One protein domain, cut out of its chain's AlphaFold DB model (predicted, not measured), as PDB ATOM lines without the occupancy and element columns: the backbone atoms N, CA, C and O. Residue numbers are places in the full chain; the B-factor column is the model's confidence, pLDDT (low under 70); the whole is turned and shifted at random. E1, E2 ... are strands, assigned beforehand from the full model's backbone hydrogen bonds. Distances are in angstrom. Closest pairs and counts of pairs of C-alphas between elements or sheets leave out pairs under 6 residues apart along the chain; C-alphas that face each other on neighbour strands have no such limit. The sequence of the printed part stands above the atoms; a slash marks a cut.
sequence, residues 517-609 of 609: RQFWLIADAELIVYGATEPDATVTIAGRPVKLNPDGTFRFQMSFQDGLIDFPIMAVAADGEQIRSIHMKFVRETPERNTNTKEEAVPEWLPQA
ATOM      1  N   ARG A 517     479.924 453.846 860.809       61.59
ATOM      2  CA  ARG A 517     479.979 455.282 861.108       61.59
ATOM      3  C   ARG A 517     479.081 455.580 862.295       61.59
ATOM      4  O   ARG A 517     477.995 455.026 862.407       61.59
ATOM      5  N   GLN A 518     479.548 456.457 863.171       66.06
ATOM      6  CA  GLN A 518     478.725 457.018 864.233       66.06
ATOM      7  C   GLN A 518     478.002 458.234 863.655       66.06
ATOM      8  O   GLN A 518     478.650 459.179 863.198       66.06
ATOM      9  N   PHE A 519     476.673 458.186 863.627       64.44
ATOM     10  CA  PHE A 519     475.822 459.272 863.146       64.44
ATOM     11  C   PHE A 519     474.793 459.586 864.231       64.44
ATOM     12  O   PHE A 519     474.025 458.718 864.629       64.44
ATOM     13  N   TRP A 520     474.840 460.805 864.760       63.97
ATOM     14  CA  TRP A 520     473.965 461.264 865.835       63.97
ATOM     15  C   TRP A 520     473.069 462.387 865.316       63.97
ATOM     16  O   TRP A 520     473.485 463.181 864.472       63.97
ATOM     17  N   LEU A 521     471.841 462.439 865.828       65.25
ATOM     18  CA  LEU A 521     470.825 463.430 865.489       65.25
ATOM     19  C   LEU A 521     470.076 463.780 866.771       65.25
ATOM     20  O   LEU A 521     469.528 462.893 867.420       65.25
ATOM     21  N   ILE A 522     470.052 465.060 867.128       62.94
ATOM     22  CA  ILE A 522     469.228 465.603 868.211       62.94
ATOM     23  C   ILE A 522     468.459 466.781 867.620       62.94
ATOM     24  O   ILE A 522     469.061 467.647 866.988       62.94
ATOM     25  N   ALA A 523     467.146 466.800 867.825       68.12
ATOM     26  CA  ALA A 523     466.271 467.885 867.407       68.12
ATOM     27  C   ALA A 523     465.339 468.255 868.568       68.12
ATOM     28  O   ALA A 523     464.534 467.437 869.014       68.12
ATOM     29  N   ASP A 524     465.460 469.491 869.047       68.38
ATOM     30  CA  ASP A 524     464.631 470.070 870.103       68.38
ATOM     31  C   ASP A 524     463.919 471.323 869.585       68.38
ATOM     32  O   ASP A 524     464.340 471.932 868.602       68.38
ATOM     33  N   ALA A 525     462.825 471.697 870.247       71.94
ATOM     34  CA  ALA A 525     462.041 472.880 869.923       71.94
ATOM     35  C   ALA A 525     461.923 473.802 871.142       71.94
ATOM     36  O   ALA A 525     461.953 473.355 872.292       71.94
ATOM     37  N   GLU A 526     461.745 475.095 870.892       81.69
ATOM     38  CA  GLU A 526     461.439 476.102 871.909       81.69
ATOM     39  C   GLU A 526     460.121 476.804 871.580       81.69
ATOM     40  O   GLU A 526     459.774 476.991 870.414       81.69
ATOM     41  N   LEU A 527     459.390 477.204 872.620       83.06
ATOM     42  CA  LEU A 527     458.161 477.977 872.516       83.06
ATOM     43  C   LEU A 527     458.445 479.405 872.976       83.06
ATOM     44  O   LEU A 527     458.890 479.629 874.105       83.06
ATOM     45  N   ILE A 528     458.154 480.367 872.102       87.12
ATOM     46  CA  ILE A 528     458.259 481.795 872.396       87.12
ATOM     47  C   ILE A 528     456.860 482.408 872.334       87.12
ATOM     48  O   ILE A 528     456.173 482.306 871.320       87.12
ATOM     49  N   VAL A 529     456.446 483.056 873.420       82.94
ATOM     50  CA  VAL A 529     455.163 483.751 873.545       82.94
ATOM     51  C   VAL A 529     455.416 485.255 873.597       82.94
ATOM     52  O   VAL A 529     456.156 485.737 874.460       82.94
ATOM     53  N   TYR A 530     454.773 485.985 872.687       89.00
ATOM     54  CA  TYR A 530     454.756 487.444 872.653       89.00
ATOM     55  C   TYR A 530     453.402 487.969 873.118       89.00
ATOM     56  O   TYR A 530     452.357 487.394 872.805       89.00
ATOM     57  N   GLY A 531     453.420 489.085 873.833       84.81
ATOM     58  CA  GLY A 531     452.205 489.791 874.207       84.81
ATOM     59  C   GLY A 531     452.480 491.247 874.542       84.81
ATOM     60  O   GLY A 531     453.628 491.677 874.637       84.81
ATOM     61  N   ALA A 532     451.405 492.006 874.701       91.06
ATOM     62  CA  ALA A 532     451.453 493.405 875.084       91.06
ATOM     63  C   ALA A 532     450.311 493.717 876.052       91.06
ATOM     64  O   ALA A 532     449.240 493.107 875.990       91.06
ATOM     65  N   THR A 533     450.558 494.659 876.948       91.06
ATOM     66  CA  THR A 533     449.595 495.211 877.904       91.06
ATOM     67  C   THR A 533     450.000 496.656 878.216       91.06
ATOM     68  O   THR A 533     450.924 497.183 877.602       91.06
ATOM     69  N   GLU A 534     449.324 497.319 879.150       90.88
ATOM     70  CA  GLU A 534     449.768 498.620 879.662       90.88
ATOM     71  C   GLU A 534     451.169 498.522 880.314       90.88
ATOM     72  O   GLU A 534     451.446 497.529 880.994       90.88
ATOM     73  N   PRO A 535     452.065 499.515 880.133       89.38
ATOM     74  CA  PRO A 535     453.457 499.451 880.607       89.38
ATOM     75  C   PRO A 535     453.650 499.241 882.112       89.38
ATOM     76  O   PRO A 535     454.691 498.745 882.542       89.38
ATOM     77  N   ASP A 536     452.670 499.644 882.911       91.31
ATOM     78  CA  ASP A 536     452.648 499.567 884.371       91.31
ATOM     79  C   ASP A 536     451.825 498.381 884.906       91.31
ATOM     80  O   ASP A 536     451.759 498.168 886.120       91.31
ATOM     81  N   ALA A 537     451.246 497.567 884.019       92.81
ATOM     82  CA  ALA A 537     450.544 496.350 884.394       92.81
ATOM     83  C   ALA A 537     451.512 495.248 884.860       92.81
ATOM     84  O   ALA A 537     452.696 495.204 884.521       92.81
ATOM     85  N   THR A 538     450.985 494.288 885.615       93.44
ATOM     86  CA  THR A 538     451.718 493.076 885.993       93.44
ATOM     87  C   THR A 538     451.204 491.888 885.196       93.44
ATOM     88  O   THR A 538     450.003 491.637 885.150       93.44
ATOM     89  N   VAL A 539     452.112 491.145 884.559       94.94
ATOM     90  CA  VAL A 539     451.771 489.953 883.772       94.94
ATOM     91  C   VAL A 539     452.366 488.714 884.415       94.94
ATOM     92  O   VAL A 539     453.521 488.710 884.842       94.94
ATOM     93  N   THR A 540     451.585 487.640 884.461       91.75
ATOM     94  CA  THR A 540     452.027 486.313 884.888       91.75
ATOM     95  C   THR A 540     451.701 485.273 883.823       91.75
ATOM     96  O   THR A 540     450.634 485.316 883.217       91.75
ATOM     97  N   ILE A 541     452.616 484.330 883.601       88.19
ATOM     98  CA  ILE A 541     452.450 483.186 882.697       88.19
ATOM     99  C   ILE A 541     452.699 481.917 883.503       88.19
ATOM    100  O   ILE A 541     453.747 481.782 884.136       88.19
ATOM    101  N   ALA A 542     451.724 481.004 883.533       82.88
ATOM    102  CA  ALA A 542     451.751 479.818 884.398       82.88
ATOM    103  C   ALA A 542     452.066 480.160 885.873       82.88
ATOM    104  O   ALA A 542     452.804 479.450 886.558       82.88
ATOM    105  N   GLY A 543     451.549 481.299 886.350       82.00
ATOM    106  CA  GLY A 543     451.791 481.813 887.702       82.00
ATOM    107  C   GLY A 543     453.175 482.435 887.934       82.00
ATOM    108  O   GLY A 543     453.454 482.871 889.049       82.00
ATOM    109  N   ARG A 544     454.046 482.509 886.918       85.19
ATOM    110  CA  ARG A 544     455.363 483.163 887.007       85.19
ATOM    111  C   ARG A 544     455.290 484.592 886.466       85.19
ATOM    112  O   ARG A 544     454.790 484.765 885.356       85.19
ATOM    113  N   PRO A 545     455.781 485.610 887.194       89.06
ATOM    114  CA  PRO A 545     455.763 486.986 886.713       89.06
ATOM    115  C   PRO A 545     456.687 487.168 885.505       89.06
ATOM    116  O   PRO A 545     457.807 486.653 885.486       89.06
ATOM    117  N   VAL A 546     456.215 487.921 884.514       89.12
ATOM    118  CA  VAL A 546     456.956 488.274 883.301       89.12
ATOM    119  C   VAL A 546     457.256 489.764 883.328       89.12
ATOM    120  O   VAL A 546     456.378 490.586 883.582       89.12
ATOM    121  N   LYS A 547     458.519 490.112 883.081       90.00
ATOM    122  CA  LYS A 547     458.956 491.504 883.021       90.00
ATOM    123  C   LYS A 547     458.476 492.137 881.715       90.00
ATOM    124  O   LYS A 547     458.754 491.601 880.645       90.00
ATOM    125  N   LEU A 548     457.804 493.279 881.827       88.38
ATOM    126  CA  LEU A 548     457.404 494.094 880.685       88.38
ATOM    127  C   LEU A 548     458.533 495.035 880.253       88.38
ATOM    128  O   LEU A 548     459.346 495.488 881.068       88.38
ATOM    129  N   ASN A 549     458.559 495.334 878.963       88.44
ATOM    130  CA  ASN A 549     459.327 496.423 878.385       88.44
ATOM    131  C   ASN A 549     458.664 497.778 878.702       88.44
ATOM    132  O   ASN A 549     457.486 497.817 879.064       88.44
ATOM    133  N   PRO A 550     459.381 498.909 878.543       87.50
ATOM    134  CA  PRO A 550     458.826 500.245 878.793       87.50
ATOM    135  C   PRO A 550     457.597 500.611 877.947       87.50
ATOM    136  O   PRO A 550     456.871 501.534 878.300       87.50
ATOM    137  N   ASP A 551     457.374 499.916 876.832       83.38
ATOM    138  CA  ASP A 551     456.211 500.059 875.951       83.38
ATOM    139  C   ASP A 551     455.066 499.081 876.289       83.38
ATOM    140  O   ASP A 551     454.049 499.068 875.598       83.38
ATOM    141  N   GLY A 552     455.217 498.270 877.344       83.69
ATOM    142  CA  GLY A 552     454.232 497.281 877.788       83.69
ATOM    143  C   GLY A 552     454.268 495.945 877.043       83.69
ATOM    144  O   GLY A 552     453.460 495.057 877.328       83.69
ATOM    145  N   THR A 553     455.215 495.756 876.121       89.31
ATOM    146  CA  THR A 553     455.427 494.470 875.440       89.31
ATOM    147  C   THR A 553     456.192 493.478 876.319       89.31
ATOM    148  O   THR A 553     456.947 493.862 877.212       89.31
ATOM    149  N   PHE A 554     456.024 492.178 876.078       87.12
ATOM    150  CA  PHE A 554     456.822 491.140 876.726       87.12
ATOM    151  C   PHE A 554     457.132 489.962 875.804       87.12
ATOM    152  O   PHE A 554     456.391 489.651 874.871       87.12
ATOM    153  N   ARG A 555     458.234 489.276 876.127       86.75
ATOM    154  CA  ARG A 555     458.703 488.049 875.477       86.75
ATOM    155  C   ARG A 555     458.958 486.989 876.538       86.75
ATOM    156  O   ARG A 555     459.699 487.227 877.492       86.75
ATOM    157  N   PHE A 556     458.384 485.809 876.349       82.62
ATOM    158  CA  PHE A 556     458.581 484.668 877.233       82.62
ATOM    159  C   PHE A 556     459.027 483.452 876.418       82.62
ATOM    160  O   PHE A 556     458.336 483.050 875.491       82.62
ATOM    161  N   GLN A 557     460.197 482.900 876.739       83.44
ATOM    162  CA  GLN A 557     460.849 481.814 875.998       83.44
ATOM    163  C   GLN A 557     461.051 480.610 876.916       83.44
ATOM    164  O   GLN A 557     461.464 480.773 878.069       83.44
ATOM    165  N   MET A 558     460.788 479.409 876.407       77.31
ATOM    166  CA  MET A 558     461.055 478.163 877.121       77.31
ATOM    167  C   MET A 558     461.244 476.966 876.186       77.31
ATOM    168  O   MET A 558     460.901 477.032 875.008       77.31
ATOM    169  N   SER A 559     461.734 475.849 876.727       73.75
ATOM    170  CA  SER A 559     461.810 474.588 875.993       73.75
ATOM    171  C   SER A 559     460.412 474.031 875.705       73.75
ATOM    172  O   SER A 559     459.555 473.961 876.588       73.75
ATOM    173  N   PHE A 560     460.187 473.617 874.461       85.44
ATOM    174  CA  PHE A 560     458.943 473.003 874.014       85.44
ATOM    175  C   PHE A 560     459.140 471.493 873.930       85.44
ATOM    176  O   PHE A 560     459.587 470.959 872.921       85.44
ATOM    177  N   GLN A 561     458.889 470.827 875.054       79.06
ATOM    178  CA  GLN A 561     459.063 469.386 875.208       79.06
ATOM    179  C   GLN A 561     457.782 468.632 874.844       79.06
ATOM    180  O   GLN A 561     456.705 469.223 874.798       79.06
ATOM    181  N   ASP A 562     457.907 467.331 874.576       77.44
ATOM    182  CA  ASP A 562     456.754 466.482 874.266       77.44
ATOM    183  C   ASP A 562     455.750 466.484 875.417       77.44
ATOM    184  O   ASP A 562     456.118 466.439 876.596       77.44
ATOM    185  N   GLY A 563     454.472 466.510 875.058       83.00
ATOM    186  CA  GLY A 563     453.357 466.568 875.987       83.00
ATOM    187  C   GLY A 563     452.462 467.786 875.785       83.00
ATOM    188  O   GLY A 563     452.627 468.595 874.870       83.00
ATOM    189  N   LEU A 564     451.465 467.885 876.663       83.81
ATOM    190  CA  LEU A 564     450.551 469.016 876.732       83.81
ATOM    191  C   LEU A 564     451.146 470.085 877.645       83.81
ATOM    192  O   LEU A 564     451.370 469.840 878.832       83.81
ATOM    193  N   ILE A 565     451.318 471.285 877.108       83.38
ATOM    194  CA  ILE A 565     451.719 472.459 877.869       83.38
ATOM    195  C   ILE A 565     450.552 473.446 877.916       83.38
ATOM    196  O   ILE A 565     450.025 473.857 876.881       83.38
ATOM    197  N   ASP A 566     450.139 473.807 879.130       83.88
ATOM    198  CA  ASP A 566     449.020 474.715 879.394       83.88
ATOM    199  C   ASP A 566     449.535 476.013 880.031       83.88
ATOM    200  O   ASP A 566     450.152 475.997 881.102       83.88
ATOM    201  N   PHE A 567     449.292 477.138 879.360       87.75
ATOM    202  CA  PHE A 567     449.717 478.471 879.771       87.75
ATOM    203  C   PHE A 567     448.522 479.366 880.082       87.75
ATOM    204  O   PHE A 567     447.991 480.025 879.184       87.75
ATOM    205  N   PRO A 568     448.132 479.470 881.364       89.88
ATOM    206  CA  PRO A 568     447.309 480.574 881.818       89.88
ATOM    207  C   PRO A 568     448.172 481.837 881.886       89.88
ATOM    208  O   PRO A 568     449.152 481.905 882.635       89.88
ATOM    209  N   ILE A 569     447.809 482.831 881.089       92.69
ATOM    210  CA  ILE A 569     448.385 484.170 881.083       92.69
ATOM    211  C   ILE A 569     447.395 485.088 881.788       92.69
ATOM    212  O   ILE A 569     446.223 485.119 881.417       92.69
ATOM    213  N   MET A 570     447.848 485.841 882.788       93.56
ATOM    214  CA  MET A 570     447.033 486.851 883.461       93.56
ATOM    215  C   MET A 570     447.752 488.189 883.505       93.56
ATOM    216  O   MET A 570     448.919 488.242 883.887       93.56
ATOM    217  N   ALA A 571     447.033 489.251 883.164       94.19
ATOM    218  CA  ALA A 571     447.454 490.633 883.300       94.19
ATOM    219  C   ALA A 571     446.568 491.337 884.334       94.19
ATOM    220  O   ALA A 571     445.342 491.196 884.300       94.19
ATOM    221  N   VAL A 572     447.188 492.088 885.238       94.88
ATOM    222  CA  VAL A 572     446.520 492.928 886.237       94.88
ATOM    223  C   VAL A 572     446.987 494.363 886.025       94.88
ATOM    224  O   VAL A 572     448.196 494.606 886.010       94.88
ATOM    225  N   ALA A 573     446.048 495.290 885.836       93.56
ATOM    226  CA  ALA A 573     446.343 496.712 885.656       93.56
ATOM    227  C   ALA A 573     447.018 497.318 886.902       93.56
ATOM    228  O   ALA A 573     446.958 496.747 887.994       93.56
ATOM    229  N   ALA A 574     447.659 498.480 886.750       91.75
ATOM    230  CA  ALA A 574     448.405 499.123 887.835       91.75
ATOM    231  C   ALA A 574     447.534 499.519 889.042       91.75
ATOM    232  O   ALA A 574     448.025 499.564 890.171       91.75
ATOM    233  N   ASP A 575     446.241 499.772 888.817       88.94
ATOM    234  CA  ASP A 575     445.250 500.042 889.865       88.94
ATOM    235  C   ASP A 575     444.810 498.783 890.638       88.94
ATOM    236  O   ASP A 575     444.224 498.887 891.716       88.94
ATOM    237  N   GLY A 576     445.113 497.589 890.119       86.38
ATOM    238  CA  GLY A 576     444.692 496.308 890.679       86.38
ATOM    239  C   GLY A 576     443.209 495.972 890.482       86.38
ATOM    240  O   GLY A 576     442.775 494.912 890.938       86.38
ATOM    241  N   GLU A 577     442.426 496.827 889.817       85.31
ATOM    242  CA  GLU A 577     440.981 496.644 889.638       85.31
ATOM    243  C   GLU A 577     440.659 495.819 888.388       85.31
ATOM    244  O   GLU A 577     439.746 494.987 888.401       85.31
ATOM    245  N   GLN A 578     441.411 496.021 887.302       90.94
ATOM    246  CA  GLN A 578     441.171 495.326 886.038       90.94
ATOM    247  C   GLN A 578     442.077 494.108 885.866       90.94
ATOM    248  O   GLN A 578     443.302 494.200 885.921       90.94
ATOM    249  N   ILE A 579     441.452 492.961 885.587       92.94
ATOM    250  CA  ILE A 579     442.136 491.689 885.340       92.94
ATOM    251  C   ILE A 579     441.717 491.146 883.974       92.94
ATOM    252  O   ILE A 579     440.527 491.079 883.650       92.94
ATOM    253  N   ARG A 580     442.700 490.730 883.173       93.19
ATOM    254  CA  ARG A 580     442.500 490.049 881.887       93.19
ATOM    255  C   ARG A 580     443.267 488.736 881.884       93.19
ATOM    256  O   ARG A 580     444.385 488.680 882.388       93.19
ATOM    257  N   SER A 581     442.689 487.684 881.309       92.81
ATOM    258  CA  SER A 581     443.356 486.389 881.200       92.81
ATOM    259  C   SER A 581     443.151 485.728 879.841       92.81
ATOM    260  O   SER A 581     442.125 485.911 879.185       92.81
ATOM    261  N   ILE A 582     444.160 484.967 879.422       90.94
ATOM    262  CA  ILE A 582     444.182 484.170 878.196       90.94
ATOM    263  C   ILE A 582     444.726 482.792 878.562       90.94
ATOM    264  O   ILE A 582     445.689 482.686 879.311       90.94
ATOM    265  N   HIS A 583     444.117 481.734 878.035       90.69
ATOM    266  CA  HIS A 583     444.599 480.366 878.209       90.69
ATOM    267  C   HIS A 583     445.084 479.828 876.869       90.69
ATOM    268  O   HIS A 583     444.296 479.714 875.929       90.69
ATOM    269  N   MET A 584     446.369 479.492 876.786       88.00
ATOM    270  CA  MET A 584     446.972 478.895 875.594       88.00
ATOM    271  C   MET A 584     447.346 477.442 875.870       88.00
ATOM    272  O   MET A 584     447.974 477.148 876.884       88.00
ATOM    273  N   LYS A 585     446.983 476.539 874.956       90.56
ATOM    274  CA  LYS A 585     447.319 475.115 875.040       90.56
ATOM    275  C   LYS A 585     448.149 474.707 873.838       90.56
ATOM    276  O   LYS A 585     447.726 474.922 872.705       90.56
ATOM    277  N   PHE A 586     449.287 474.086 874.104       87.31
ATOM    278  CA  PHE A 586     450.214 473.599 873.093       87.31
ATOM    279  C   PHE A 586     450.429 472.103 873.292       87.31
ATOM    280  O   PHE A 586     450.600 471.648 874.421       87.31
ATOM    281  N   VAL A 587     450.411 471.338 872.205       89.44
ATOM    282  CA  VAL A 587     450.682 469.897 872.219       89.44
ATOM    283  C   VAL A 587     451.875 469.645 871.312       89.44
ATOM    284  O   VAL A 587     451.857 470.073 870.157       89.44
ATOM    285  N   ARG A 588     452.901 468.973 871.835       84.19
ATOM    286  CA  ARG A 588     454.015 468.444 871.042       84.19
ATOM    287  C   ARG A 588     454.026 466.929 871.144       84.19
ATOM    288  O   ARG A 588     453.970 466.386 872.245       84.19
ATOM    289  N   GLU A 589     454.146 466.271 870.001       85.44
ATOM    290  CA  GLU A 589     454.291 464.824 869.901       85.44
ATOM    291  C   GLU A 589     455.448 464.501 868.957       85.44
ATOM    292  O   GLU A 589     455.527 465.055 867.860       85.44
ATOM    293  N   THR A 590     456.333 463.596 869.376       82.12
ATOM    294  CA  THR A 590     457.374 463.010 868.526       82.12
ATOM    295  C   THR A 590     456.982 461.560 868.210       82.12
ATOM    296  O   THR A 590     457.313 460.657 868.982       82.12
ATOM    297  N   PRO A 591     456.239 461.305 867.113       80.81
ATOM    298  CA  PRO A 591     455.681 459.982 866.819       80.81
ATOM    299  C   PRO A 591     456.751 458.933 866.481       80.81
ATOM    300  O   PRO A 591     456.556 457.748 866.743       80.81
ATOM    301  N   GLU A 592     457.891 459.363 865.940       77.94
ATOM    302  CA  GLU A 592     459.045 458.513 865.657       77.94
ATOM    303  C   GLU A 592     460.315 459.166 866.207       77.94
ATOM    304  O   GLU A 592     460.588 460.341 865.960       77.94
ATOM    305  N   ARG A 593     461.110 458.399 866.959       70.06
ATOM    306  CA  ARG A 593     462.376 458.864 867.532       70.06
ATOM    307  C   ARG A 593     463.455 457.802 867.362       70.06
ATOM    308  O   ARG A 593     463.539 456.873 868.160       70.06
ATOM    309  N   ASN A 594     464.303 457.979 866.352       70.12
ATOM    310  CA  ASN A 594     465.512 457.181 866.136       70.12
ATOM    311  C   ASN A 594     466.761 458.066 866.287       70.12
ATOM    312  O   ASN A 594     467.401 458.461 865.314       70.12
ATOM    313  N   THR A 595     467.042 458.473 867.524       66.00
ATOM    314  CA  THR A 595     468.062 459.481 867.859       66.00
ATOM    315  C   THR A 595     468.985 458.968 868.955       66.00
ATOM    316  O   THR A 595     468.493 458.395 869.926       66.00
ATOM    317  N   ASN A 596     470.277 459.289 868.869       59.28
ATOM    318  CA  ASN A 596     471.283 459.011 869.898       59.28
ATOM    319  C   ASN A 596     472.015 460.309 870.257       59.28
ATOM    320  O   ASN A 596     472.207 461.163 869.384       59.28
ATOM    321  N   THR A 597     472.454 460.465 871.509       58.53
ATOM    322  CA  THR A 597     473.396 461.546 871.840       58.53
ATOM    323  C   THR A 597     474.769 461.272 871.225       58.53
ATOM    324  O   THR A 597     475.064 460.156 870.793       58.53
ATOM    325  N   LYS A 598     475.629 462.292 871.148       60.34
ATOM    326  CA  LYS A 598     476.961 462.157 870.540       60.34
ATOM    327  C   LYS A 598     477.818 461.114 871.270       60.34
ATOM    328  O   LYS A 598     478.623 460.430 870.642       60.34
ATOM    329  N   GLU A 599     477.621 460.985 872.575       60.81
ATOM    330  CA  GLU A 599     478.304 460.049 873.466       60.81
ATOM    331  C   GLU A 599     477.715 458.630 873.386       60.81
ATOM    332  O   GLU A 599     478.422 457.653 873.635       60.81
ATOM    333  N   GLU A 600     476.443 458.512 873.002       64.12
ATOM    334  CA  GLU A 600     475.707 457.248 872.867       64.12
ATOM    335  C   GLU A 600     475.677 456.724 871.421       64.12
ATOM    336  O   GLU A 600     475.156 455.639 871.169       64.12
ATOM    337  N   ALA A 601     476.235 457.470 870.461       62.88
ATOM    338  CA  ALA A 601     476.250 457.097 869.052       62.88
ATOM    339  C   ALA A 601     477.022 455.784 868.833       62.88
ATOM    340  O   ALA A 601     478.247 455.719 868.973       62.88
ATOM    341  N   VAL A 602     476.309 454.724 868.456       66.00
ATOM    342  CA  VAL A 602     476.898 453.406 868.190       66.00
ATOM    343  C   VAL A 602     477.380 453.338 866.734       66.00
ATOM    344  O   VAL A 602     476.776 453.951 865.853       66.00
ATOM    345  N   PRO A 603     478.490 452.639 866.435       62.75
ATOM    346  CA  PRO A 603     478.913 452.415 865.060       62.75
ATOM    347  C   PRO A 603     477.882 451.555 864.309       62.75
ATOM    348  O   PRO A 603     477.773 450.352 864.557       62.75
ATOM    349  N   GLU A 604     477.153 452.158 863.371       61.31
ATOM    350  CA  GLU A 604     476.132 451.477 862.572       61.31
ATOM    351  C   GLU A 604     476.626 451.194 861.149       61.31
ATOM    352  O   GLU A 604     477.375 451.969 860.539       61.31
ATOM    353  N   TRP A 605     476.219 450.038 860.626       61.84
ATOM    354  CA  TRP A 605     476.464 449.614 859.250       61.84
ATOM    355  C   TRP A 605     475.270 450.032 858.386       61.84
ATOM    356  O   TRP A 605     474.150 450.074 858.883       61.84
ATOM    357  N   LEU A 606     475.501 450.359 857.108       53.22
ATOM    358  CA  LEU A 606     474.435 450.766 856.183       53.22
ATOM    359  C   LEU A 606     473.257 449.771 856.235       53.22
ATOM    360  O   LEU A 606     473.518 448.562 856.211       53.22
ATOM    361  N   PRO A 607     471.994 450.239 856.293       48.31
ATOM    362  CA  PRO A 607     470.848 449.340 856.259       48.31
ATOM    363  C   PRO A 607     470.899 448.514 854.968       48.31
ATOM    364  O   PRO A 607     471.181 449.048 853.892       48.31
ATOM    365  N   GLN A 608     470.682 447.202 855.082       45.06
ATOM    366  CA  GLN A 608     470.424 446.373 853.907       45.06
ATOM    367  C   GLN A 608     469.102 446.866 853.312       45.06
ATOM    368  O   GLN A 608     468.076 446.792 853.986       45.06
ATOM    369  N   ALA A 609     469.184 447.457 852.119       38.38
ATOM    370  CA  ALA A 609     468.039 447.945 851.356       38.38
ATOM    371  C   ALA A 609     467.097 446.808 850.946       38.38
ATOM    372  O   ALA A 609     467.610 445.692 850.679       38.38
TER     373      ALA A 609
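Overview. This is residues 517 to 609 of the 609 residues of a protein of Leptolyngbya sp. IPPAS B-1204 (UniProt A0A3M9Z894). A two-stranded ribbon, E1 with E4, stands loosely and partly face to face with a twisted sheet, E3 E2 E5 E6; both end stretches, residues 517 to 524 and 589 to 609, run off past the same end as tails and add much of the length. The 93 printed residues have six named strands, E1 to E6, both sheets antiparallel: all strand, though under half of the residues are in named elements. The whole is extended, radius of gyration of the C-alphas 20.5 A, spans 68 by 23 by 19 A.

Arrangement. E1, residues 525 to 532, is antiparallel to E4, residues 553 to 560, at 162 degrees; N 529 and O 556 are 2.8 A apart. E2, residues 538 to 541, and E3, residues 544 to 546, form a hairpin, N 546 to O 539 2.8 A. E5, residues 563 to 572, is antiparallel to E2, N 540 to O 570 2.8 A, and forms a hairpin with E6, residues 579 to 588, N 567 to O 584 2.8 A. E1 and E5 are apart.

Along the chain. E1 begins at C-alpha 525 (462.041, 472.880, 869.923) and spans 23.7 A, E4 21.8 A, E5 29.1 A; E6 spans 29.8 A, to C-alpha 588 (454.015, 468.444, 871.042).

Size, cuts and confidence. The printed part has no cut and no long link between strands; pLDDT is under 70 in residues 517 to 524 and 595 to 609.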